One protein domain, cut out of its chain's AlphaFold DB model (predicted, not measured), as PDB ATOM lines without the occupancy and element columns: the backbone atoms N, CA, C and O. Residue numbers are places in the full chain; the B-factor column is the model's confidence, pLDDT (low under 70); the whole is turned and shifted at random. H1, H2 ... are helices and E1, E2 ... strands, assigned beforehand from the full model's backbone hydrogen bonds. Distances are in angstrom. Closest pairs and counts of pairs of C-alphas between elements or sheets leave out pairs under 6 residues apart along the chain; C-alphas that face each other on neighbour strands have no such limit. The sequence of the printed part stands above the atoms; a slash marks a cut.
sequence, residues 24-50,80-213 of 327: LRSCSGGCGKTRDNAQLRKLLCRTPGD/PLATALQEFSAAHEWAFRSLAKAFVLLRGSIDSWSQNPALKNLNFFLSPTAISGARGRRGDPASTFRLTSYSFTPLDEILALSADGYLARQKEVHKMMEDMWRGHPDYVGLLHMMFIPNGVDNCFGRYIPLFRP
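AT A GLANCE: This is residues 24 to 50 and 80 to 213 of the 327 residues of an uncharacterized protein of Ganoderma sinense ZZ0214-1 (UniProt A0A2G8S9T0). A strongly twisted sheet of four strands curls round helix H3 on one face, with the long helix H6 over E3 and E4 on the opposite face. It makes three layers, helices on both faces of a sheet: H2 and H3 on one face, H1 and H6 on the other; residues 132 to 137 of the E1 to E2 link stick out. The 161 printed residues hold six named helices and four strands, in the order H1 H2 H3 H4 E1 E2 H5 H6 E3 E4; the mixed sheet runs E2 E1 E3 E4, and the class is mixed, helices and strands. The whole is compact, with a radius of gyration of the C-alphas of 16.2 A and spans of 51 by 36 by 31 A.

IN THESE COORDINATES: Start at Leu 24 and pass 12 residues with no named element to C-alpha 36 at (188.072, 115.912, 238.734), where H1, residues 36 to 44, begins. Past the cut find H2, residues 80 to 91, 16.2 A long, H3, residues 93 to 107, 21.5 A, and short H4, residues 110 to 114. Then come E1, residues 121 to 128, 21.9 A, and E2, residues 145 to 153, 21.7 A, which bends by 64 degrees at residue 148. H5 is residues 155 to 161; H6, residues 164 to 181, runs 26.4 A from (185.888, 120.287, 252.078). E3, residues 187 to 197, spans 30.3 A, and E4, residues 204 to 211, 22.7 A, ends at (163.855, 139.997, 244.639).

HOW THE PARTS SIT: Look first at parallel E1 and E3, where N 124 and O 194 are 2.8 A apart. In the antiparallel hairpin E1 and E2, N 125 and O 149 are 2.9 A apart; in the antiparallel hairpin E3 and E4, N 193 and O 206 are 2.8 A apart. H3 comes closest to E1 at the C-alphas of Ala 100 and Leu 122, 7.1 A. H6 is over E3 and E4 at a height over the sheet of 9.1 A; the C-alphas of His 174 and Tyr 207, its closest to E4, are 7.2 A apart. H2 is over E3, at a height of 7.5 A, and H4 is over E3 too, at 8.0 A. H5 only grazes the sheet with residues 155 to 158. H1 and H5 only just touch, with 3 pairs of C-alphas within 8 A, the closest Asp 36 and Leu 161 at 6.6 A. Every O i to N i+4 pair is within hydrogen-bond range in H1, H2, H3, H4 and H5, and 13 of 14 in H6.

THE WHOLE: The C-alphas of Ala 134 and Pro 185, the two farthest apart, are 51.2 A apart. Residues 51 to 79 are not printed; C-alphas 50 and 80 are 29.0 A apart across the cut. The link E1 to E2 is long. The mean pLDDT of the printed part is 78.5; residues 24 to 50, 117 to 119, 131 to 137 and 161 to 164 are under 70.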
ATOM      1  N   LEU A  24     185.321 140.243 245.204       54.66
ATOM      2  CA  LEU A  24     185.378 138.959 244.506       54.66
ATOM      3  C   LEU A  24     186.511 138.099 245.061       54.66
ATOM      4  O   LEU A  24     187.663 138.529 245.140       54.66
ATOM      5  N   ARG A  25     186.180 136.867 245.453       59.53
ATOM      6  CA  ARG A  25     187.145 135.953 246.066       59.53
ATOM      7  C   ARG A  25     187.559 134.883 245.069       59.53
ATOM      8  O   ARG A  25     186.720 134.207 244.475       59.53
ATOM      9  N   SER A  26     188.870 134.738 244.902       52.19
ATOM     10  CA  SER A  26     189.456 133.660 244.109       52.19
ATOM     11  C   SER A  26     189.271 132.319 244.817       52.19
ATOM     12  O   SER A  26     189.521 132.197 246.019       52.19
ATOM     13  N   CYS A  27     188.862 131.305 244.060       55.31
ATOM     14  CA  CYS A  27     188.655 129.943 244.544       55.31
ATOM     15  C   CYS A  27     189.829 129.034 244.144       55.31
ATOM     16  O   CYS A  27     189.646 127.955 243.587       55.31
ATOM     17  N   SER A  28     191.059 129.466 244.428       50.00
ATOM     18  CA  SER A  28     192.291 128.789 243.990       50.00
ATOM     19  C   SER A  28     192.539 127.412 244.634       50.00
ATOM     20  O   SER A  28     193.364 126.642 244.150       50.00
ATOM     21  N   GLY A  29     191.825 127.066 245.714       44.38
ATOM     22  CA  GLY A  29     192.042 125.823 246.469       44.38
ATOM     23  C   GLY A  29     191.312 124.573 245.952       44.38
ATOM     24  O   GLY A  29     191.711 123.473 246.316       44.38
ATOM     25  N   GLY A  30     190.261 124.720 245.134       43.66
ATOM     26  CA  GLY A  30     189.453 123.593 244.626       43.66
ATOM     27  C   GLY A  30     189.603 123.332 243.123       43.66
ATOM     28  O   GLY A  30     189.467 122.200 242.670       43.66
ATOM     29  N   CYS A  31     189.946 124.359 242.342       45.69
ATOM     30  CA  CYS A  31     189.969 124.267 240.878       45.69
ATOM     31  C   CYS A  31     191.289 123.760 240.275       45.69
ATOM     32  O   CYS A  31     191.340 123.494 239.080       45.69
ATOM     33  N   GLY A  32     192.361 123.634 241.063       41.19
ATOM     34  CA  GLY A  32     193.712 123.582 240.496       41.19
ATOM     35  C   GLY A  32     194.441 122.236 240.461       41.19
ATOM     36  O   GLY A  32     195.541 122.211 239.919       41.19
ATOM     37  N   LYS A  33     193.961 121.142 241.083       42.31
ATOM     38  CA  LYS A  33     194.872 119.992 241.345       42.31
ATOM     39  C   LYS A  33     194.354 118.559 241.190       42.31
ATOM     40  O   LYS A  33     195.165 117.646 241.310       42.31
ATOM     41  N   THR A  34     193.083 118.308 240.890       42.06
ATOM     42  CA  THR A  34     192.587 116.923 240.753       42.06
ATOM     43  C   THR A  34     192.096 116.601 239.343       42.06
ATOM     44  O   THR A  34     191.628 117.472 238.608       42.06
ATOM     45  N   ARG A  35     192.183 115.312 238.978       44.44
ATOM     46  CA  ARG A  35     191.601 114.692 237.767       44.44
ATOM     47  C   ARG A  35     190.115 115.057 237.580       44.44
ATOM     48  O   ARG A  35     189.616 115.047 236.455       44.44
ATOM     49  N   ASP A  36     189.460 115.465 238.663       46.22
ATOM     50  CA  ASP A  36     188.072 115.912 238.734       46.22
ATOM     51  C   ASP A  36     187.845 117.272 238.059       46.22
ATOM     52  O   ASP A  36     186.770 117.493 237.521       46.22
ATOM     53  N   ASN A  37     188.853 118.151 237.940       48.34
ATOM     54  CA  ASN A  37     188.698 119.430 237.221       48.34
ATOM     55  C   ASN A  37     188.558 119.258 235.704       48.34
ATOM     56  O   ASN A  37     187.865 120.038 235.053       48.34
ATOM     57  N   ALA A  38     189.136 118.200 235.126       51.84
ATOM     58  CA  ALA A  38     188.874 117.849 233.732       51.84
ATOM     59  C   ALA A  38     187.430 117.352 233.541       51.84
ATOM     60  O   ALA A  38     186.832 117.598 232.494       51.84
ATOM     61  N   GLN A  39     186.852 116.677 234.542       46.66
ATOM     62  CA  GLN A  39     185.438 116.294 234.538       46.66
ATOM     63  C   GLN A  39     184.525 117.499 234.775       46.66
ATOM     64  O   GLN A  39     183.549 117.641 234.053       46.66
ATOM     65  N   LEU A  40     184.890 118.405 235.683       49.81
ATOM     66  CA  LEU A  40     184.217 119.681 235.934       49.81
ATOM     67  C   LEU A  40     184.184 120.520 234.658       49.81
ATOM     68  O   LEU A  40     183.115 120.931 234.237       49.81
ATOM     69  N   ARG A  41     185.314 120.664 233.953       51.50
ATOM     70  CA  ARG A  41     185.363 121.304 232.626       51.50
ATOM     71  C   ARG A  41     184.520 120.547 231.599       51.50
ATOM     72  O   ARG A  41     183.791 121.183 230.855       51.50
ATOM     73  N   LYS A  42     184.546 119.210 231.557       52.16
ATOM     74  CA  LYS A  42     183.676 118.432 230.649       52.16
ATOM     75  C   LYS A  42     182.183 118.611 230.943       52.16
ATOM     76  O   LYS A  42     181.409 118.645 229.996       52.16
ATOM     77  N   LEU A  43     181.784 118.705 232.211       44.38
ATOM     78  CA  LEU A  43     180.400 118.913 232.647       44.38
ATOM     79  C   LEU A  43     179.954 120.354 232.385       44.38
ATOM     80  O   LEU A  43     178.904 120.576 231.792       44.38
ATOM     81  N   LEU A  44     180.799 121.321 232.733       40.31
ATOM     82  CA  LEU A  44     180.588 122.748 232.503       40.31
ATOM     83  C   LEU A  44     180.559 123.126 231.017       40.31
ATOM     84  O   LEU A  44     179.848 124.058 230.650       40.31
ATOM     85  N   CYS A  45     181.292 122.394 230.174       36.59
ATOM     86  CA  CYS A  45     181.315 122.563 228.721       36.59
ATOM     87  C   CYS A  45     180.299 121.672 227.978       36.59
ATOM     88  O   CYS A  45     180.362 121.599 226.747       36.59
ATOM     89  N   ARG A  46     179.374 120.977 228.664       31.06
ATOM     90  CA  ARG A  46     178.251 120.316 227.974       31.06
ATOM     91  C   ARG A  46     177.298 121.380 227.427       31.06
ATOM     92  O   ARG A  46     176.961 122.335 228.118       31.06
ATOM     93  N   THR A  47     176.962 121.197 226.153       32.62
ATOM     94  CA  THR A  47     176.348 122.121 225.183       32.62
ATOM     95  C   THR A  47     175.788 123.435 225.758       32.62
ATOM     96  O   THR A  47     174.703 123.435 226.342       32.62
ATOM     97  N   PRO A  48     176.490 124.567 225.563       36.78
ATOM     98  CA  PRO A  48     175.974 125.876 225.937       36.78
ATOM     99  C   PRO A  48     174.806 126.296 225.039       36.78
ATOM    100  O   PRO A  48     174.719 125.892 223.878       36.78
ATOM    101  N   GLY A  49     173.939 127.169 225.561       36.62
ATOM    102  CA  GLY A  49     173.173 128.065 224.698       36.62
ATOM    103  C   GLY A  49     174.182 128.935 223.958       36.62
ATOM    104  O   GLY A  49     174.817 129.790 224.570       36.62
ATOM    105  N   ASP A  50     174.425 128.620 222.689       36.16
ATOM    106  CA  ASP A  50     175.440 129.276 221.870       36.16
ATOM    107  C   ASP A  50     175.044 130.743 221.648       36.16
ATOM    108  O   ASP A  50     173.955 131.038 221.156       36.16
ATOM    109  N   PRO A  80     196.899 139.516 239.381       84.31
ATOM    110  CA  PRO A  80     196.442 140.501 238.399       84.31
ATOM    111  C   PRO A  80     195.234 140.023 237.580       84.31
ATOM    112  O   PRO A  80     194.403 140.835 237.178       84.31
ATOM    113  N   LEU A  81     195.076 138.703 237.414       85.94
ATOM    114  CA  LEU A  81     193.868 138.088 236.869       85.94
ATOM    115  C   LEU A  81     192.629 138.319 237.750       85.94
ATOM    116  O   LEU A  81     191.579 138.680 237.226       85.94
ATOM    117  N   ALA A  82     192.736 138.120 239.068       87.38
ATOM    118  CA  ALA A  82     191.650 138.389 240.007       87.38
ATOM    119  C   ALA A  82     191.205 139.851 239.936       87.38
ATOM    120  O   ALA A  82     190.015 140.128 239.801       87.38
ATOM    121  N   THR A  83     192.163 140.780 239.935       89.31
ATOM    122  CA  THR A  83     191.875 142.213 239.806       89.31
ATOM    123  C   THR A  83     191.236 142.532 238.452       89.31
ATOM    124  O   THR A  83     190.298 143.322 238.383       89.31
ATOM    125  N   ALA A  84     191.709 141.922 237.360       91.19
ATOM    126  CA  ALA A  84     191.141 142.100 236.022       91.19
ATOM    127  C   ALA A  84     189.694 141.602 235.932       91.19
ATOM    128  O   ALA A  84     188.840 142.299 235.391       91.19
ATOM    129  N   LEU A  85     189.399 140.428 236.491       92.19
ATOM    130  CA  LEU A  85     188.041 139.882 236.522       92.19
ATOM    131  C   LEU A  85     187.121 140.685 237.425       92.19
ATOM    132  O   LEU A  85     185.951 140.875 237.093       92.19
ATOM    133  N   GLN A  86     187.644 141.191 238.540       92.31
ATOM    134  CA  GLN A  86     186.882 142.069 239.409       92.31
ATOM    135  C   GLN A  86     186.484 143.359 238.703       92.31
ATOM    136  O   GLN A  86     185.319 143.737 238.735       92.31
ATOM    137  N   GLU A  87     187.413 144.000 238.001       93.44
ATOM    138  CA  GLU A  87     187.093 145.209 237.245       93.44
ATOM    139  C   GLU A  87     186.174 144.945 236.059       93.44
ATOM    140  O   GLU A  87     185.254 145.723 235.828       93.44
ATOM    141  N   PHE A  88     186.375 143.844 235.337       95.56
ATOM    142  CA  PHE A  88     185.518 143.473 234.214       95.56
ATOM    143  C   PHE A  88     184.084 143.155 234.654       95.56
ATOM    144  O   PHE A  88     183.121 143.633 234.054       95.56
ATOM    145  N   SER A  89     183.920 142.378 235.726       95.56
ATOM    146  CA  SER A  89     182.594 142.065 236.271       95.56
ATOM    147  C   SER A  89     181.903 143.296 236.857       95.56
ATOM    148  O   SER A  89     180.699 143.440 236.674       95.56
ATOM    149  N   ALA A  90     182.646 144.213 237.488       94.44
ATOM    150  CA  ALA A  90     182.117 145.495 237.952       94.44
ATOM    151  C   ALA A  90     181.761 146.438 236.788       94.44
ATOM    152  O   ALA A  90     180.767 147.162 236.841       94.44
ATOM    153  N   ALA A  91     182.545 146.432 235.706       96.62
ATOM    154  CA  ALA A  91     182.248 147.189 234.493       96.62
ATOM    155  C   ALA A  91     180.913 146.758 233.869       96.62
ATOM    156  O   ALA A  91     180.133 147.614 233.454       96.62
ATOM    157  N   HIS A  92     180.634 145.453 233.867       97.38
ATOM    158  CA  HIS A  92     179.437 144.845 233.276       97.38
ATOM    159  C   HIS A  92     178.413 144.359 234.305       97.38
ATOM    160  O   HIS A  92     177.611 143.468 234.023       97.38
ATOM    161  N   GLU A  93     178.416 144.938 235.503       95.50
ATOM    162  CA  GLU A  93     177.598 144.462 236.617       95.50
ATOM    163  C   GLU A  93     176.107 144.412 236.271       95.50
ATOM    164  O   GLU A  93     175.448 143.394 236.502       95.50
ATOM    165  N   TRP A  94     175.580 145.481 235.667       95.44
ATOM    166  CA  TRP A  94     174.181 145.521 235.250       95.44
ATOM    167  C   TRP A  94     173.853 144.395 234.264       95.44
ATOM    168  O   TRP A  94     172.825 143.737 234.412       95.44
ATOM    169  N   ALA A  95     174.733 144.133 233.294       96.88
ATOM    170  CA  ALA A  95     174.521 143.108 232.277       96.88
ATOM    171  C   ALA A  95     174.534 141.699 232.889       96.88
ATOM    172  O   ALA A  95     173.644 140.901 232.606       96.88
ATOM    173  N   PHE A  96     175.477 141.396 233.788       96.94
ATOM    174  CA  PHE A  96     175.516 140.098 234.470       96.94
ATOM    175  C   PHE A  96     174.303 139.870 235.373       96.94
ATOM    176  O   PHE A  96     173.705 138.795 235.330       96.94
ATOM    177  N   ARG A  97     173.885 140.882 236.145       94.44
ATOM    178  CA  ARG A  97     172.678 140.787 236.986       94.44
ATOM    179  C   ARG A  97     171.414 140.640 236.137       94.44
ATOM    180  O   ARG A  97     170.547 139.836 236.473       94.44
ATOM    181  N   SER A  98     171.339 141.353 235.014       94.62
ATOM    182  CA  SER A  98     170.219 141.263 234.072       94.62
ATOM    183  C   SER A  98     170.145 139.896 233.399       94.62
ATOM    184  O   SER A  98     169.067 139.312 233.359       94.62
ATOM    185  N   LEU A  99     171.280 139.334 232.965       95.94
ATOM    186  CA  LEU A  99     171.360 137.954 232.472       95.94
ATOM    187  C   LEU A  99     170.856 136.968 233.519       95.94
ATOM    188  O   LEU A  99     169.992 136.144 233.236       95.94
ATOM    189  N   ALA A 100     171.371 137.075 234.741       94.00
ATOM    190  CA  ALA A 100     171.033 136.159 235.813       94.00
ATOM    191  C   ALA A 100     169.534 136.185 236.148       94.00
ATOM    192  O   ALA A 100     168.890 135.136 236.166       94.00
ATOM    193  N   LYS A 101     168.955 137.379 236.314       92.94
ATOM    194  CA  LYS A 101     167.514 137.554 236.527       92.94
ATOM    195  C   LYS A 101     166.698 137.058 235.328       92.94
ATOM    196  O   LYS A 101     165.728 136.328 235.522       92.94
ATOM    197  N   ALA A 102     167.099 137.392 234.099       94.00
ATOM    198  CA  ALA A 102     166.390 136.958 232.898       94.00
ATOM    199  C   ALA A 102     166.364 135.430 232.767       94.00
ATOM    200  O   ALA A 102     165.313 134.864 232.482       94.00
ATOM    201  N   PHE A 103     167.475 134.740 233.041       93.06
ATOM    202  CA  PHE A 103     167.500 133.278 232.995       93.06
ATOM    203  C   PHE A 103     166.635 132.622 234.069       93.06
ATOM    204  O   PHE A 103     165.982 131.620 233.776       93.06
ATOM    205  N   VAL A 104     166.608 133.173 235.286       90.94
ATOM    206  CA  VAL A 104     165.701 132.699 236.344       90.94
ATOM    207  C   VAL A 104     164.248 132.806 235.870       90.94
ATOM    208  O   VAL A 104     163.514 131.823 235.923       90.94
ATOM    209  N   LEU A 105     163.866 133.964 235.323       91.06
ATOM    210  CA  LEU A 105     162.503 134.243 234.852       91.06
ATOM    211  C   LEU A 105     162.094 133.466 233.589       91.06
ATOM    212  O   LEU A 105     160.909 133.204 233.378       91.06
ATOM    213  N   LEU A 106     163.056 133.111 232.732       91.00
ATOM    214  CA  LEU A 106     162.830 132.266 231.553       91.00
ATOM    215  C   LEU A 106     162.635 130.792 231.922       91.00
ATOM    216  O   LEU A 106     161.982 130.061 231.182       91.00
ATOM    217  N   ARG A 107     163.203 130.342 233.047       88.06
ATOM    218  CA  ARG A 107     163.067 128.961 233.538       88.06
ATOM    219  C   ARG A 107     161.841 128.748 234.425       88.06
ATOM    220  O   ARG A 107     161.477 127.600 234.664       88.06
ATOM    221  N   GLY A 108     161.217 129.818 234.903       85.94
ATOM    222  CA  GLY A 108     160.040 129.761 235.762       85.94
ATOM    223  C   GLY A 108     159.810 131.083 236.487       85.94
ATOM    224  O   GLY A 108     160.289 132.132 236.069       85.94
ATOM    225  N   SER A 109     159.077 131.044 237.595       84.19
ATOM    226  CA  SER A 109     158.978 132.192 238.498       84.19
ATOM    227  C   SER A 109     160.163 132.232 239.466       84.19
ATOM    228  O   SER A 109     160.757 131.197 239.784       84.19
ATOM    229  N   ILE A 110     160.469 133.416 240.003       85.81
ATOM    230  CA  ILE A 110     161.483 133.576 241.059       85.81
ATOM    231  C   ILE A 110     161.143 132.708 242.285       85.81
ATOM    232  O   ILE A 110     162.042 132.128 242.891       85.81
ATOM    233  N   ASP A 111     159.856 132.543 242.612       84.69
ATOM    234  CA  ASP A 111     159.418 131.670 243.708       84.69
ATOM    235  C   ASP A 111     159.629 130.179 243.393       84.69
ATOM    236  O   ASP A 111     160.064 129.419 244.253       84.69
ATOM    237  N   SER A 112     159.386 129.744 242.151       82.88
ATOM    238  CA  SER A 112     159.679 128.358 241.749       82.88
ATOM    239  C   SER A 112     161.180 128.062 241.772       82.88
ATOM    240  O   SER A 112     161.605 126.959 242.113       82.88
ATOM    241  N   TRP A 113     161.996 129.072 241.458       80.88
ATOM    242  CA  TRP A 113     163.446 128.973 241.480       80.88
ATOM    243  C   TRP A 113     163.993 128.839 242.899       80.88
ATOM    244  O   TRP A 113     164.821 127.969 243.161       80.88
ATOM    245  N   SER A 114     163.523 129.669 243.833       78.31
ATOM    246  CA  SER A 114     164.002 129.641 245.221       78.31
ATOM    247  C   SER A 114     163.698 128.321 245.928       78.31
ATOM    248  O   SER A 114     164.489 127.869 246.760       78.31
ATOM    249  N   GLN A 115     162.600 127.669 245.542       78.81
ATOM    250  CA  GLN A 115     162.204 126.352 246.031       78.81
ATOM    251  C   GLN A 115     163.011 125.201 245.419       78.81
ATOM    252  O   GLN A 115     162.966 124.095 245.955       78.81
ATOM    253  N   ASN A 116     163.760 125.425 244.333       72.75
ATOM    254  CA  ASN A 116     164.530 124.380 243.666       72.75
ATOM    255  C   ASN A 116     166.021 124.431 244.056       72.75
ATOM    256  O   ASN A 116     166.794 125.218 243.499       72.75
ATOM    257  N   PRO A 117     166.484 123.569 244.979       63.28
ATOM    258  CA  PRO A 117     167.872 123.583 245.406       63.28
ATOM    259  C   PRO A 117     168.865 123.069 244.359       63.28
ATOM    260  O   PRO A 117     170.060 123.331 244.492       63.28
ATOM    261  N   ALA A 118     168.385 122.380 243.322       61.66
ATOM    262  CA  ALA A 118     169.217 121.721 242.324       61.66
ATOM    263  C   ALA A 118     169.718 122.661 241.218       61.66
ATOM    264  O   ALA A 118     170.427 122.214 240.334       61.66
ATOM    265  N   LEU A 119     169.375 123.952 241.211       61.00
ATOM    266  CA  LEU A 119     169.836 124.897 240.187       61.00
ATOM    267  C   LEU A 119     170.215 126.224 240.840       61.00
ATOM    268  O   LEU A 119     169.490 127.199 240.729       61.00
ATOM    269  N   LYS A 120     171.340 126.283 241.559       76.19
ATOM    270  CA  LYS A 120     171.731 127.513 242.282       76.19
ATOM    271  C   LYS A 120     172.980 128.205 241.759       76.19
ATOM    272  O   LYS A 120     173.376 129.214 242.339       76.19
ATOM    273  N   ASN A 121     173.582 127.698 240.684       88.12
ATOM    274  CA  ASN A 121     174.808 128.268 240.149       88.12
ATOM    275  C   ASN A 121     174.710 128.577 238.653       88.12
ATOM    276  O   ASN A 121     174.464 127.683 237.841       88.12
ATOM    277  N   LEU A 122     174.931 129.843 238.306       92.88
ATOM    278  CA  LEU A 122     175.022 130.342 236.938       92.88
ATOM    279  C   LEU A 122     176.487 130.614 236.595       92.88
ATOM    280  O   LEU A 122     177.118 131.485 237.185       92.88
ATOM    281  N   ASN A 123     177.027 129.884 235.628       93.81
ATOM    282  CA  ASN A 123     178.396 130.048 235.162       93.81
ATOM    283  C   ASN A 123     178.444 130.923 233.914       93.81
ATOM    284  O   ASN A 123     177.672 130.713 232.981       93.81
ATOM    285  N   PHE A 124     179.411 131.828 233.869       96.38
ATOM    286  CA  PHE A 124     179.784 132.629 232.713       96.38
ATOM    287  C   PHE A 124     181.198 132.243 232.282       96.38
ATOM    288  O   PHE A 124     182.155 132.421 233.040       96.38
ATOM    289  N   PHE A 125     181.336 131.733 231.062       95.75
ATOM    290  CA  PHE A 125     182.625 131.354 230.490       95.75
ATOM    291  C   PHE A 125     183.207 132.530 229.725       95.75
ATOM    292  O   PHE A 125     182.602 133.042 228.776       95.75
ATOM    293  N   LEU A 126     184.391 132.962 230.134       96.50
ATOM    294  CA  LEU A 126     185.011 134.189 229.659       96.50
ATOM    295  C   LEU A 126     186.295 133.873 228.904       96.50
ATOM    296  O   LEU A 126     187.165 133.208 229.441       96.50
ATOM    297  N   SER A 127     186.481 134.391 227.699       93.81
ATOM    298  CA  SER A 127     187.793 134.354 227.046       93.81
ATOM    299  C   SER A 127     188.513 135.680 227.267       93.81
ATOM    300  O   SER A 127     187.904 136.724 227.023       93.81
ATOM    301  N   PRO A 128     189.786 135.681 227.696       91.06
ATOM    302  CA  PRO A 128     190.592 136.896 227.687       91.06
ATOM    303  C   PRO A 128     190.632 137.484 226.275       91.06
ATOM    304  O   PRO A 128     190.791 136.752 225.296       91.06
ATOM    305  N   THR A 129     190.484 138.797 226.156       89.69
ATOM    306  CA  THR A 129     190.728 139.486 224.887       89.69
ATOM    307  C   THR A 129     192.218 139.800 224.775       89.69
ATOM    308  O   THR A 129     192.917 139.997 225.773       89.69
ATOM    309  N   ALA A 130     192.746 139.814 223.550       72.81
ATOM    310  CA  ALA A 130     194.117 140.253 223.339       72.81
ATOM    311  C   ALA A 130     194.235 141.716 223.794       72.81
ATOM    312  O   ALA A 130     193.525 142.586 223.290       72.81
ATOM    313  N   ILE A 131     195.131 141.990 224.745       62.78
ATOM    314  CA  ILE A 131     195.444 143.359 225.161       62.78
ATOM    315  C   ILE A 131     196.182 144.016 223.990       62.78
ATOM    316  O   ILE A 131     197.402 143.899 223.858       62.78
ATOM    317  N   SER A 132     195.445 144.681 223.101       47.72
ATOM    318  CA  SER A 132     196.021 145.503 222.040       47.72
ATOM    319  C   SER A 132     196.622 146.761 222.663       47.72
ATOM    320  O   SER A 132     195.978 147.798 222.779       47.72
ATOM    321  N   GLY A 133     197.869 146.662 223.117       49.75
ATOM    322  CA  GLY A 133     198.598 147.790 223.676       49.75
ATOM    323  C   GLY A 133     200.037 147.428 224.004       49.75
ATOM    324  O   GLY A 133     200.306 146.580 224.853       49.75
ATOM    325  N   ALA A 134     200.978 148.091 223.336       44.09
ATOM    326  CA  ALA A 134     202.390 148.002 223.662       44.09
ATOM    327  C   ALA A 134     202.631 148.441 225.122       44.09
ATOM    328  O   ALA A 134     202.244 149.536 225.524       44.09
ATOM    329  N   ARG A 135     203.329 147.587 225.884       46.62
ATOM    330  CA  ARG A 135     203.950 147.857 227.197       46.62
ATOM    331  C   ARG A 135     202.986 148.237 228.333       46.62
ATOM    332  O   ARG A 135     202.798 149.408 228.648       46.62
ATOM    333  N   GLY A 136     202.463 147.221 229.025       55.78
ATOM    334  CA  GLY A 136     202.108 147.293 230.454       55.78
ATOM    335  C   GLY A 136     200.970 148.233 230.867       55.78
ATOM    336  O   GLY A 136     200.677 148.341 232.056       55.78
ATOM    337  N   ARG A 137     200.304 148.921 229.933       63.34
ATOM    338  CA  ARG A 137     199.127 149.733 230.253       63.34
ATOM    339  C   ARG A 137     197.903 148.835 230.338       63.34
ATOM    340  O   ARG A 137     197.510 148.218 229.354       63.34
ATOM    341  N   ARG A 138     197.284 148.821 231.517       72.25
ATOM    342  CA  ARG A 138     195.988 148.183 231.734       72.25
ATOM    343  C   ARG A 138     194.952 148.782 230.781       72.25
ATOM    344  O   ARG A 138     194.815 150.009 230.730       72.25
ATOM    345  N   GLY A 139     194.313 147.916 229.999       85.19
ATOM    346  CA  GLY A 139     193.298 148.287 229.017       85.19
ATOM    347  C   GLY A 139     191.988 148.730 229.663       85.19
ATOM    348  O   GLY A 139     191.870 148.781 230.887       85.19
ATOM    349  N   ASP A 140     191.019 149.063 228.814       91.81
ATOM    350  CA  ASP A 140     189.646 149.348 229.225       91.81
ATOM    351  C   ASP A 140     189.064 148.146 230.003       91.81
ATOM    352  O   ASP A 140     189.046 147.025 229.471       91.81
ATOM    353  N   PRO A 141     188.588 148.346 231.249       95.00
ATOM    354  CA  PRO A 141     188.045 147.263 232.061       95.00
ATOM    355  C   PRO A 141     186.840 146.584 231.401       95.00
ATOM    356  O   PRO A 141     186.677 145.381 231.575       95.00
ATOM    357  N   ALA A 142     186.043 147.292 230.592       95.94
ATOM    358  CA  ALA A 142     184.904 146.698 229.890       95.94
ATOM    359  C   ALA A 142     185.312 145.771 228.736       95.94
ATOM    360  O   ALA A 142     184.511 144.948 228.301       95.94
ATOM    361  N   SER A 143     186.552 145.869 228.265       93.94
ATOM    362  CA  SER A 143     187.031 145.155 227.080       93.94
ATOM    363  C   SER A 143     188.048 144.063 227.411       93.94
ATOM    364  O   SER A 143     188.666 143.528 226.498       93.94
ATOM    365  N   THR A 144     188.257 143.730 228.693       93.25
ATOM    366  CA  THR A 144     189.319 142.799 229.142       93.25
ATOM    367  C   THR A 144     188.992 141.322 228.881       93.25
ATOM    368  O   THR A 144     189.886 140.501 228.675       93.25
ATOM    369  N   PHE A 145     187.709 140.971 228.876       95.12
ATOM    370  CA  PHE A 145     187.239 139.625 228.571       95.12
ATOM    371  C   PHE A 145     186.058 139.685 227.606       95.12
ATOM    372  O   PHE A 145     185.391 140.707 227.468       95.12
ATOM    373  N   ARG A 146     185.786 138.557 226.960       95.88
ATOM    374  CA  ARG A 146     184.598 138.321 226.146       95.88
ATOM    375  C   ARG A 146     183.786 137.196 226.772       95.88
ATOM    376  O   ARG A 146     184.348 136.161 227.124       95.88
ATOM    377  N   LEU A 147     182.475 137.364 226.862       97.12
ATOM    378  CA  LEU A 147     181.558 136.289 227.217       97.12
ATOM    379  C   LEU A 147     181.423 135.319 226.036       97.12
ATOM    380  O   LEU A 147     180.950 135.685 224.959       97.12
ATOM    381  N   THR A 148     181.854 134.078 226.247       96.31
ATOM    382  CA  THR A 148     181.793 133.013 225.232       96.31
ATOM    383  C   THR A 148     180.533 132.177 225.344       96.31
ATOM    384  O   THR A 148     179.893 131.889 224.340       96.31
ATOM    385  N   SER A 149     180.156 131.814 226.565       95.44
ATOM    386  CA  SER A 149     178.962 131.029 226.834       95.44
ATOM    387  C   SER A 149     178.549 131.165 228.295       95.44
ATOM    388  O   SER A 149     179.239 131.789 229.107       95.44
ATOM    389  N   TYR A 150     177.415 130.568 228.638       94.88
ATOM    390  CA  TYR A 150     176.952 130.424 230.009       94.88
ATOM    391  C   TYR A 150     176.340 129.037 230.213       94.88
ATOM    392  O   TYR A 150     175.919 128.382 229.257       94.88
ATOM    393  N   SER A 151     176.278 128.584 231.462       91.94
ATOM    394  CA  SER A 151     175.608 127.335 231.825       91.94
ATOM    395  C   SER A 151     175.035 127.399 233.233       91.94
ATOM    396  O   SER A 151     175.439 128.225 234.048       91.94
ATOM    397  N   PHE A 152     174.096 126.506 233.526       89.81
ATOM    398  CA  PHE A 152     173.658 126.259 234.892       89.81
ATOM    399  C   PHE A 152     174.274 124.963 235.376       89.81
ATOM    400  O   PHE A 152     174.209 123.960 234.668       89.81
ATOM    401  N   THR A 153     174.816 124.987 236.586       86.38
ATOM    402  CA  THR A 153     175.304 123.777 237.240       86.38
ATOM    403  C   THR A 153     174.523 123.559 238.520       86.38
ATOM    404  O   THR A 153     174.380 124.496 239.319       86.38
ATOM    405  N   PRO A 154     174.009 122.342 238.723       81.50
ATOM    406  CA  PRO A 154     173.441 121.965 239.994       81.50
ATOM    407  C   PRO A 154     174.425 122.158 241.142       81.50
ATOM    408  O   PRO A 154     175.633 121.964 240.996       81.50
ATOM    409  N   LEU A 155     173.921 122.617 242.287       73.81
ATOM    410  CA  LEU A 155     174.803 122.899 243.415       73.81
ATOM    411  C   LEU A 155     175.471 121.608 243.893       73.81
ATOM    412  O   LEU A 155     176.667 121.617 244.134       73.81
ATOM    413  N   ASP A 156     174.736 120.502 243.957       73.94
ATOM    414  CA  ASP A 156     175.226 119.161 244.284       73.94
ATOM    415  C   ASP A 156     176.381 118.695 243.389       73.94
ATOM    416  O   ASP A 156     177.344 118.138 243.913       73.94
ATOM    417  N   GLU A 157     176.360 119.000 242.089       79.06
ATOM    418  CA  GLU A 157     177.501 118.720 241.206       79.06
ATOM    419  C   GLU A 157     178.749 119.515 241.619       79.06
ATOM    420  O   GLU A 157     179.857 118.984 241.625       79.06
ATOM    421  N   ILE A 158     178.587 120.774 242.030       73.62
ATOM    422  CA  ILE A 158     179.698 121.600 242.532       73.62
ATOM    423  C   ILE A 158     180.184 121.077 243.883       73.62
ATOM    424  O   ILE A 158     181.389 121.024 244.125       73.62
ATOM    425  N   LEU A 159     179.255 120.687 244.759       71.25
ATOM    426  CA  LEU A 159     179.555 120.138 246.079       71.25
ATOM    427  C   LEU A 159     180.376 118.857 245.963       71.25
ATOM    428  O   LEU A 159     181.391 118.737 246.644       71.25
ATOM    429  N   ALA A 160     179.972 117.952 245.068       75.31
ATOM    430  CA  ALA A 160     180.649 116.684 244.817       75.31
ATOM    431  C   ALA A 160     182.095 116.862 244.336       75.31
ATOM    432  O   ALA A 160     182.929 115.984 244.536       75.31
ATOM    433  N   LEU A 161     182.393 117.999 243.707       68.50
ATOM    434  CA  LEU A 161     183.694 118.280 243.112       68.50
ATOM    435  C   LEU A 161     184.564 119.206 243.971       68.50
ATOM    436  O   LEU A 161     185.720 119.470 243.633       68.50
ATOM    437  N   SER A 162     184.026 119.721 245.076       67.94
ATOM    438  CA  SER A 162     184.733 120.665 245.931       67.94
ATOM    439  C   SER A 162     185.484 119.971 247.065       67.94
ATOM    440  O   SER A 162     184.930 119.130 247.764       67.94
ATOM    441  N   ALA A 163     186.737 120.373 247.300       67.56
ATOM    442  CA  ALA A 163     187.438 120.028 248.534       67.56
ATOM    443  C   ALA A 163     186.703 120.639 249.742       67.56
ATOM    444  O   ALA A 163     186.232 121.779 249.656       67.56
ATOM    445  N   ASP A 164     186.673 119.936 250.879       66.94
ATOM    446  CA  ASP A 164     185.888 120.287 252.078       66.94
ATOM    447  C   ASP A 164     185.995 121.770 252.500       66.94
ATOM    448  O   ASP A 164     185.016 122.403 252.906       66.94
ATOM    449  N   GLY A 165     187.175 122.377 252.334       70.44
ATOM    450  CA  GLY A 165     187.427 123.776 252.693       70.44
ATOM    451  C   GLY A 165     186.832 124.833 251.748       70.44
ATOM    452  O   GLY A 165     186.732 125.998 252.140       70.44
ATOM    453  N   TYR A 166     186.470 124.498 250.506       73.12
ATOM    454  CA  TYR A 166     185.765 125.426 249.607       73.12
ATOM    455  C   TYR A 166     184.308 125.570 250.038       73.12
ATOM    456  O   TYR A 166     183.810 126.685 250.190       73.12
ATOM    457  N   LEU A 167     183.651 124.441 250.306       73.88
ATOM    458  CA  LEU A 167     182.252 124.419 250.695       73.88
ATOM    459  C   LEU A 167     182.009 125.145 252.020       73.88
ATOM    460  O   LEU A 167     181.072 125.935 252.117       73.88
ATOM    461  N   ALA A 168     182.852 124.908 253.028       78.12
ATOM    462  CA  ALA A 168     182.739 125.597 254.312       78.12
ATOM    463  C   ALA A 168     182.757 127.128 254.131       78.12
ATOM    464  O   ALA A 168     181.855 127.820 254.596       78.12
ATOM    465  N   ARG A 169     183.708 127.639 253.338       77.81
ATOM    466  CA  ARG A 169     183.818 129.073 253.026       77.81
ATOM    467  C   ARG A 169     182.626 129.608 252.235       77.81
ATOM    468  O   ARG A 169     182.141 130.699 252.519       77.81
ATOM    469  N   GLN A 170     182.130 128.850 251.258       80.75
ATOM    470  CA  GLN A 170     180.950 129.250 250.491       80.75
ATOM    471  C   GLN A 170     179.692 129.310 251.358       80.75
ATOM    472  O   GLN A 170     178.909 130.243 251.214       80.75
ATOM    473  N   LYS A 171     179.523 128.379 252.305       82.75
ATOM    474  CA  LYS A 171     178.417 128.407 253.275       82.75
ATOM    475  C   LYS A 171     178.468 129.646 254.169       82.75
ATOM    476  O   LYS A 171     177.426 130.247 254.414       82.75
ATOM    477  N   GLU A 172     179.653 130.046 254.627       85.06
ATOM    478  CA  GLU A 172     179.832 131.266 255.427       85.06
ATOM    479  C   GLU A 172     179.460 132.523 254.637       85.06
ATOM    480  O   GLU A 172     178.677 133.343 255.116       85.06
ATOM    481  N   VAL A 173     179.967 132.651 253.404       85.00
ATOM    482  CA  VAL A 173     179.657 133.790 252.529       85.00
ATOM    483  C   VAL A 173     178.167 133.814 252.187       85.00
ATOM    484  O   VAL A 173     177.545 134.868 252.285       85.00
ATOM    485  N   HIS A 174     177.576 132.665 251.845       87.06
ATOM    486  CA  HIS A 174     176.144 132.542 251.576       87.06
ATOM    487  C   HIS A 174     175.315 132.999 252.776       87.06
ATOM    488  O   HIS A 174     174.442 133.844 252.621       87.06
ATOM    489  N   LYS A 175     175.614 132.492 253.979       88.19
ATOM    490  CA  LYS A 175     174.900 132.868 255.206       88.19
ATOM    491  C   LYS A 175     175.009 134.364 255.487       88.19
ATOM    492  O   LYS A 175     174.002 135.002 255.754       88.19
ATOM    493  N   MET A 176     176.212 134.926 255.386       89.88
ATOM    494  CA  MET A 176     176.434 136.358 255.584       89.88
ATOM    495  C   MET A 176     175.632 137.204 254.583       89.88
ATOM    496  O   MET A 176     175.017 138.193 254.975       89.88
ATOM    497  N   MET A 177     175.616 136.818 253.304       88.81
ATOM    498  CA  MET A 177     174.822 137.507 252.282       88.81
ATOM    499  C   MET A 177     173.320 137.342 252.534       88.81
ATOM    500  O   MET A 177     172.559 138.288 252.380       88.81
ATOM    501  N   GLU A 178     172.875 136.167 252.961       89.50
ATOM    502  CA  GLU A 178     171.472 135.920 253.282       89.50
ATOM    503  C   GLU A 178     171.018 136.749 254.487       89.50
ATOM    504  O   GLU A 178     169.976 137.394 254.428       89.50
ATOM    505  N   ASP A 179     171.826 136.814 255.546       92.62
ATOM    506  CA  ASP A 179     171.554 137.635 256.727       92.62
ATOM    507  C   ASP A 179     171.510 139.138 256.379       92.62
ATOM    508  O   ASP A 179     170.707 139.874 256.953       92.62
ATOM    509  N   MET A 180     172.302 139.590 255.395       91.62
ATOM    510  CA  MET A 180     172.279 140.974 254.898       91.62
ATOM    511  C   MET A 180     170.937 141.346 254.245       91.62
ATOM    512  O   MET A 180     170.463 142.467 254.426       91.62
ATOM    513  N   TRP A 181     170.322 140.422 253.500       90.19
ATOM    514  CA  TRP A 181     169.128 140.706 252.691       90.19
ATOM    515  C   TRP A 181     167.815 140.195 253.295       90.19
ATOM    516  O   TRP A 181     166.750 140.640 252.873       90.19
ATOM    517  N   ARG A 182     167.858 139.325 254.316       91.50
ATOM    518  CA  ARG A 182     166.670 138.697 254.929       91.50
ATOM    519  C   ARG A 182     165.628 139.696 255.444       91.50
ATOM    520  O   ARG A 182     164.452 139.359 255.511       91.50
ATOM    521  N   GLY A 183     166.043 140.905 255.818       91.12
ATOM    522  CA  GLY A 183     165.132 141.957 256.280       91.12
ATOM    523  C   GLY A 183     164.322 142.638 255.170       91.12
ATOM    524  O   GLY A 183     163.391 143.379 255.479       91.12
ATOM    525  N   HIS A 184     164.663 142.428 253.896       88.94
ATOM    526  CA  HIS A 184     163.977 143.075 252.782       88.94
ATOM    527  C   HIS A 184     162.676 142.325 252.431       88.94
ATOM    528  O   HIS A 184     162.729 141.120 252.182       88.94
ATOM    529  N   PRO A 185     161.513 143.002 252.352       89.94
ATOM    530  CA  PRO A 185     160.212 142.339 252.183       89.94
ATOM    531  C   PRO A 185     160.096 141.549 250.870       89.94
ATOM    532  O   PRO A 185     159.476 140.487 250.834       89.94
ATOM    533  N   ASP A 186     160.731 142.036 249.804       88.19
ATOM    534  CA  ASP A 186     160.694 141.386 248.490       88.19
ATOM    535  C   ASP A 186     161.808 140.357 248.273       88.19
ATOM    536  O   ASP A 186     161.871 139.745 247.210       88.19
ATOM    537  N   TYR A 187     162.706 140.148 249.239       90.38
ATOM    538  CA  TYR A 187     163.810 139.204 249.077       90.38
ATOM    539  C   TYR A 187     163.309 137.755 249.003       90.38
ATOM    540  O   TYR A 187     162.445 137.333 249.775       90.38
ATOM    541  N   VAL A 188     163.857 136.985 248.058       90.44
ATOM    542  CA  VAL A 188     163.468 135.579 247.829       90.44
ATOM    543  C   VAL A 188     164.636 134.614 248.011       90.44
ATOM    544  O   VAL A 188     164.426 133.448 248.336       90.44
ATOM    545  N   GLY A 189     165.870 135.070 247.812       90.06
ATOM    546  CA  GLY A 189     167.046 134.224 247.986       90.06
ATOM    547  C   GLY A 189     168.282 134.760 247.283       90.06
ATOM    548  O   GLY A 189     168.303 135.886 246.790       90.06
ATOM    549  N   LEU A 190     169.326 133.934 247.229       90.38
ATOM    550  CA  LEU A 190     170.564 134.229 246.513       90.38
ATOM    551  C   LEU A 190     170.704 133.336 245.282       90.38
ATOM    552  O   LEU A 190     170.411 132.140 245.330       90.38
ATOM    553  N   LEU A 191     171.236 133.906 244.207       91.19
ATOM    554  CA  LEU A 191     171.773 133.164 243.073       91.19
ATOM    555  C   LEU A 191     173.293 133.296 243.077       91.19
ATOM    556  O   LEU A 191     173.821 134.404 243.155       91.19
ATOM    557  N   HIS A 192     174.000 132.173 242.991       90.81
ATOM    558  CA  HIS A 192     175.447 132.189 242.845       90.81
ATOM    559  C   HIS A 192     175.812 132.353 241.366       90.81
ATOM    560  O   HIS A 192     175.307 131.629 240.507       90.81
ATOM    561  N   MET A 193     176.670 133.324 241.067       93.00
ATOM    562  CA  MET A 193     177.247 133.550 239.749       93.00
ATOM    563  C   MET A 193     178.734 133.231 239.786       93.00
ATOM    564  O   MET A 193     179.450 133.724 240.656       93.00
ATOM    565  N   MET A 194     179.200 132.461 238.811       92.31
ATOM    566  CA  MET A 194     180.598 132.077 238.662       92.31
ATOM    567  C   MET A 194     181.159 132.618 237.356       92.31
ATOM    568  O   MET A 194     180.604 132.380 236.290       92.31
ATOM    569  N   PHE A 195     182.294 133.300 237.426       94.62
ATOM    570  CA  PHE A 195     183.063 133.748 236.273       94.62
ATOM    571  C   PHE A 195     184.241 132.802 236.073       94.62
ATOM    572  O   PHE A 195     185.073 132.636 236.972       94.62
ATOM    573  N   ILE A 196     184.295 132.169 234.904       93.56
ATOM    574  CA  ILE A 196     185.234 131.094 234.588       93.56
ATOM    575  C   ILE A 196     186.046 131.511 233.356       93.56
ATOM    576  O   ILE A 196     185.573 131.361 232.228       93.56
ATOM    577  N   PRO A 197     187.254 132.069 233.541       92.31
ATOM    578  CA  PRO A 197     188.152 132.380 232.442       92.31
ATOM    579  C   PRO A 197     188.627 131.101 231.747       92.31
ATOM    580  O   PRO A 197     189.222 130.213 232.355       92.31
ATOM    581  N   ASN A 198     188.406 131.024 230.443       90.38
ATOM    582  CA  ASN A 198     188.860 129.943 229.594       90.38
ATOM    583  C   ASN A 198     190.385 129.848 229.639       90.38
ATOM    584  O   ASN A 198     191.099 130.834 229.455       90.38
ATOM    585  N   GLY A 199     190.874 128.630 229.865       84.50
ATOM    586  CA  GLY A 199     192.306 128.351 229.898       84.50
ATOM    587  C   GLY A 199     192.988 128.660 231.232       84.50
ATOM    588  O   GLY A 199     194.185 128.418 231.343       84.50
ATOM    589  N   VAL A 200     192.251 129.118 232.249       82.94
ATOM    590  CA  VAL A 200     192.785 129.285 233.603       82.94
ATOM    591  C   VAL A 200     192.031 128.390 234.579       82.94
ATOM    592  O   VAL A 200     190.804 128.388 234.609       82.94
ATOM    593  N   ASP A 201     192.764 127.682 235.433       79.56
ATOM    594  CA  ASP A 201     192.196 126.846 236.497       79.56
ATOM    595  C   ASP A 201     191.818 127.684 237.735       79.56
ATOM    596  O   ASP A 201     192.175 127.383 238.872       79.56
ATOM    597  N   ASN A 202     191.108 128.789 237.506       80.81
ATOM    598  CA  ASN A 202     190.570 129.661 238.543       80.81
ATOM    599  C   ASN A 202     189.141 130.055 238.187       80.81
ATOM    600  O   ASN A 202     188.799 130.228 237.021       80.81
ATOM    601  N   CYS A 203     188.317 130.256 239.205       84.75
ATOM    602  CA  CYS A 203     186.979 130.804 239.052       84.75
ATOM    603  C   CYS A 203     186.697 131.824 240.154       84.75
ATOM    604  O   CYS A 203     187.328 131.819 241.220       84.75
ATOM    605  N   PHE A 204     185.758 132.716 239.865       88.19
ATOM    606  CA  PHE A 204     185.390 133.819 240.740       88.19
ATOM    607  C   PHE A 204     183.893 133.777 240.976       88.19
ATOM    608  O   PHE A 204     183.123 133.849 240.024       88.19
ATOM    609  N   GLY A 205     183.501 133.635 242.237       88.81
ATOM    610  CA  GLY A 205     182.104 133.536 242.638       88.81
ATOM    611  C   GLY A 205     181.589 134.819 243.265       88.81
ATOM    612  O   GLY A 205     182.309 135.479 244.019       88.81
ATOM    613  N   ARG A 206     180.329 135.151 242.986       89.62
ATOM    614  CA  ARG A 206     179.567 136.194 243.680       89.62
ATOM    615  C   ARG A 206     178.125 135.748 243.857       89.62
ATOM    616  O   ARG A 206     177.535 135.182 242.943       89.62
ATOM    617  N   TYR A 207     177.542 136.042 245.012       90.81
ATOM    618  CA  TYR A 207     176.106 135.891 245.218       90.81
ATOM    619  C   TYR A 207     175.396 137.173 244.824       90.81
ATOM    620  O   TYR A 207     175.819 138.255 245.219       90.81
ATOM    621  N   ILE A 208     174.304 137.042 244.080       91.62
ATOM    622  CA  ILE A 208     173.383 138.142 243.830       91.62
ATOM    623  C   ILE A 208     172.067 137.881 244.559       91.62
ATOM    624  O   ILE A 208     171.553 136.759 244.506       91.62
ATOM    625  N   PRO A 209     171.504 138.887 245.241       91.94
ATOM    626  CA  PRO A 209     170.167 138.769 245.790       91.94
ATOM    627  C   PRO A 209     169.127 138.748 244.666       91.94
ATOM    628  O   PRO A 209     169.238 139.477 243.677       91.94
ATOM    629  N   LEU A 210     168.121 137.898 244.837       90.44
ATOM    630  CA  LEU A 210     166.927 137.828 244.009       90.44
ATOM    631  C   LEU A 210     165.759 138.445 244.775       90.44
ATOM    632  O   LEU A 210     165.521 138.110 245.940       90.44
ATOM    633  N   PHE A 211     165.014 139.305 244.091       88.62
ATOM    634  CA  PHE A 211     163.855 139.997 244.639       88.62
ATOM    635  C   PHE A 211     162.621 139.696 243.804       88.62
ATOM    636  O   PHE A 211     162.723 139.519 242.587       88.62
ATOM    637  N   ARG A 212     161.455 139.655 244.451       85.62
ATOM    638  CA  ARG A 212     160.179 139.620 243.743       85.62
ATOM    639  C   ARG A 212     160.031 140.897 242.924       85.62
ATOM    640  O   ARG A 212     160.463 141.960 243.374       85.62
ATOM    641  N   PRO A 213     159.395 140.821 241.750       78.06
ATOM    642  CA  PRO A 213     159.078 142.017 240.992       78.06
ATOM    643  C   PRO A 213     158.162 142.887 241.846       78.06
ATOM    644  O   PRO A 213     157.133 142.403 242.333       78.06
TER     645      PRO A 213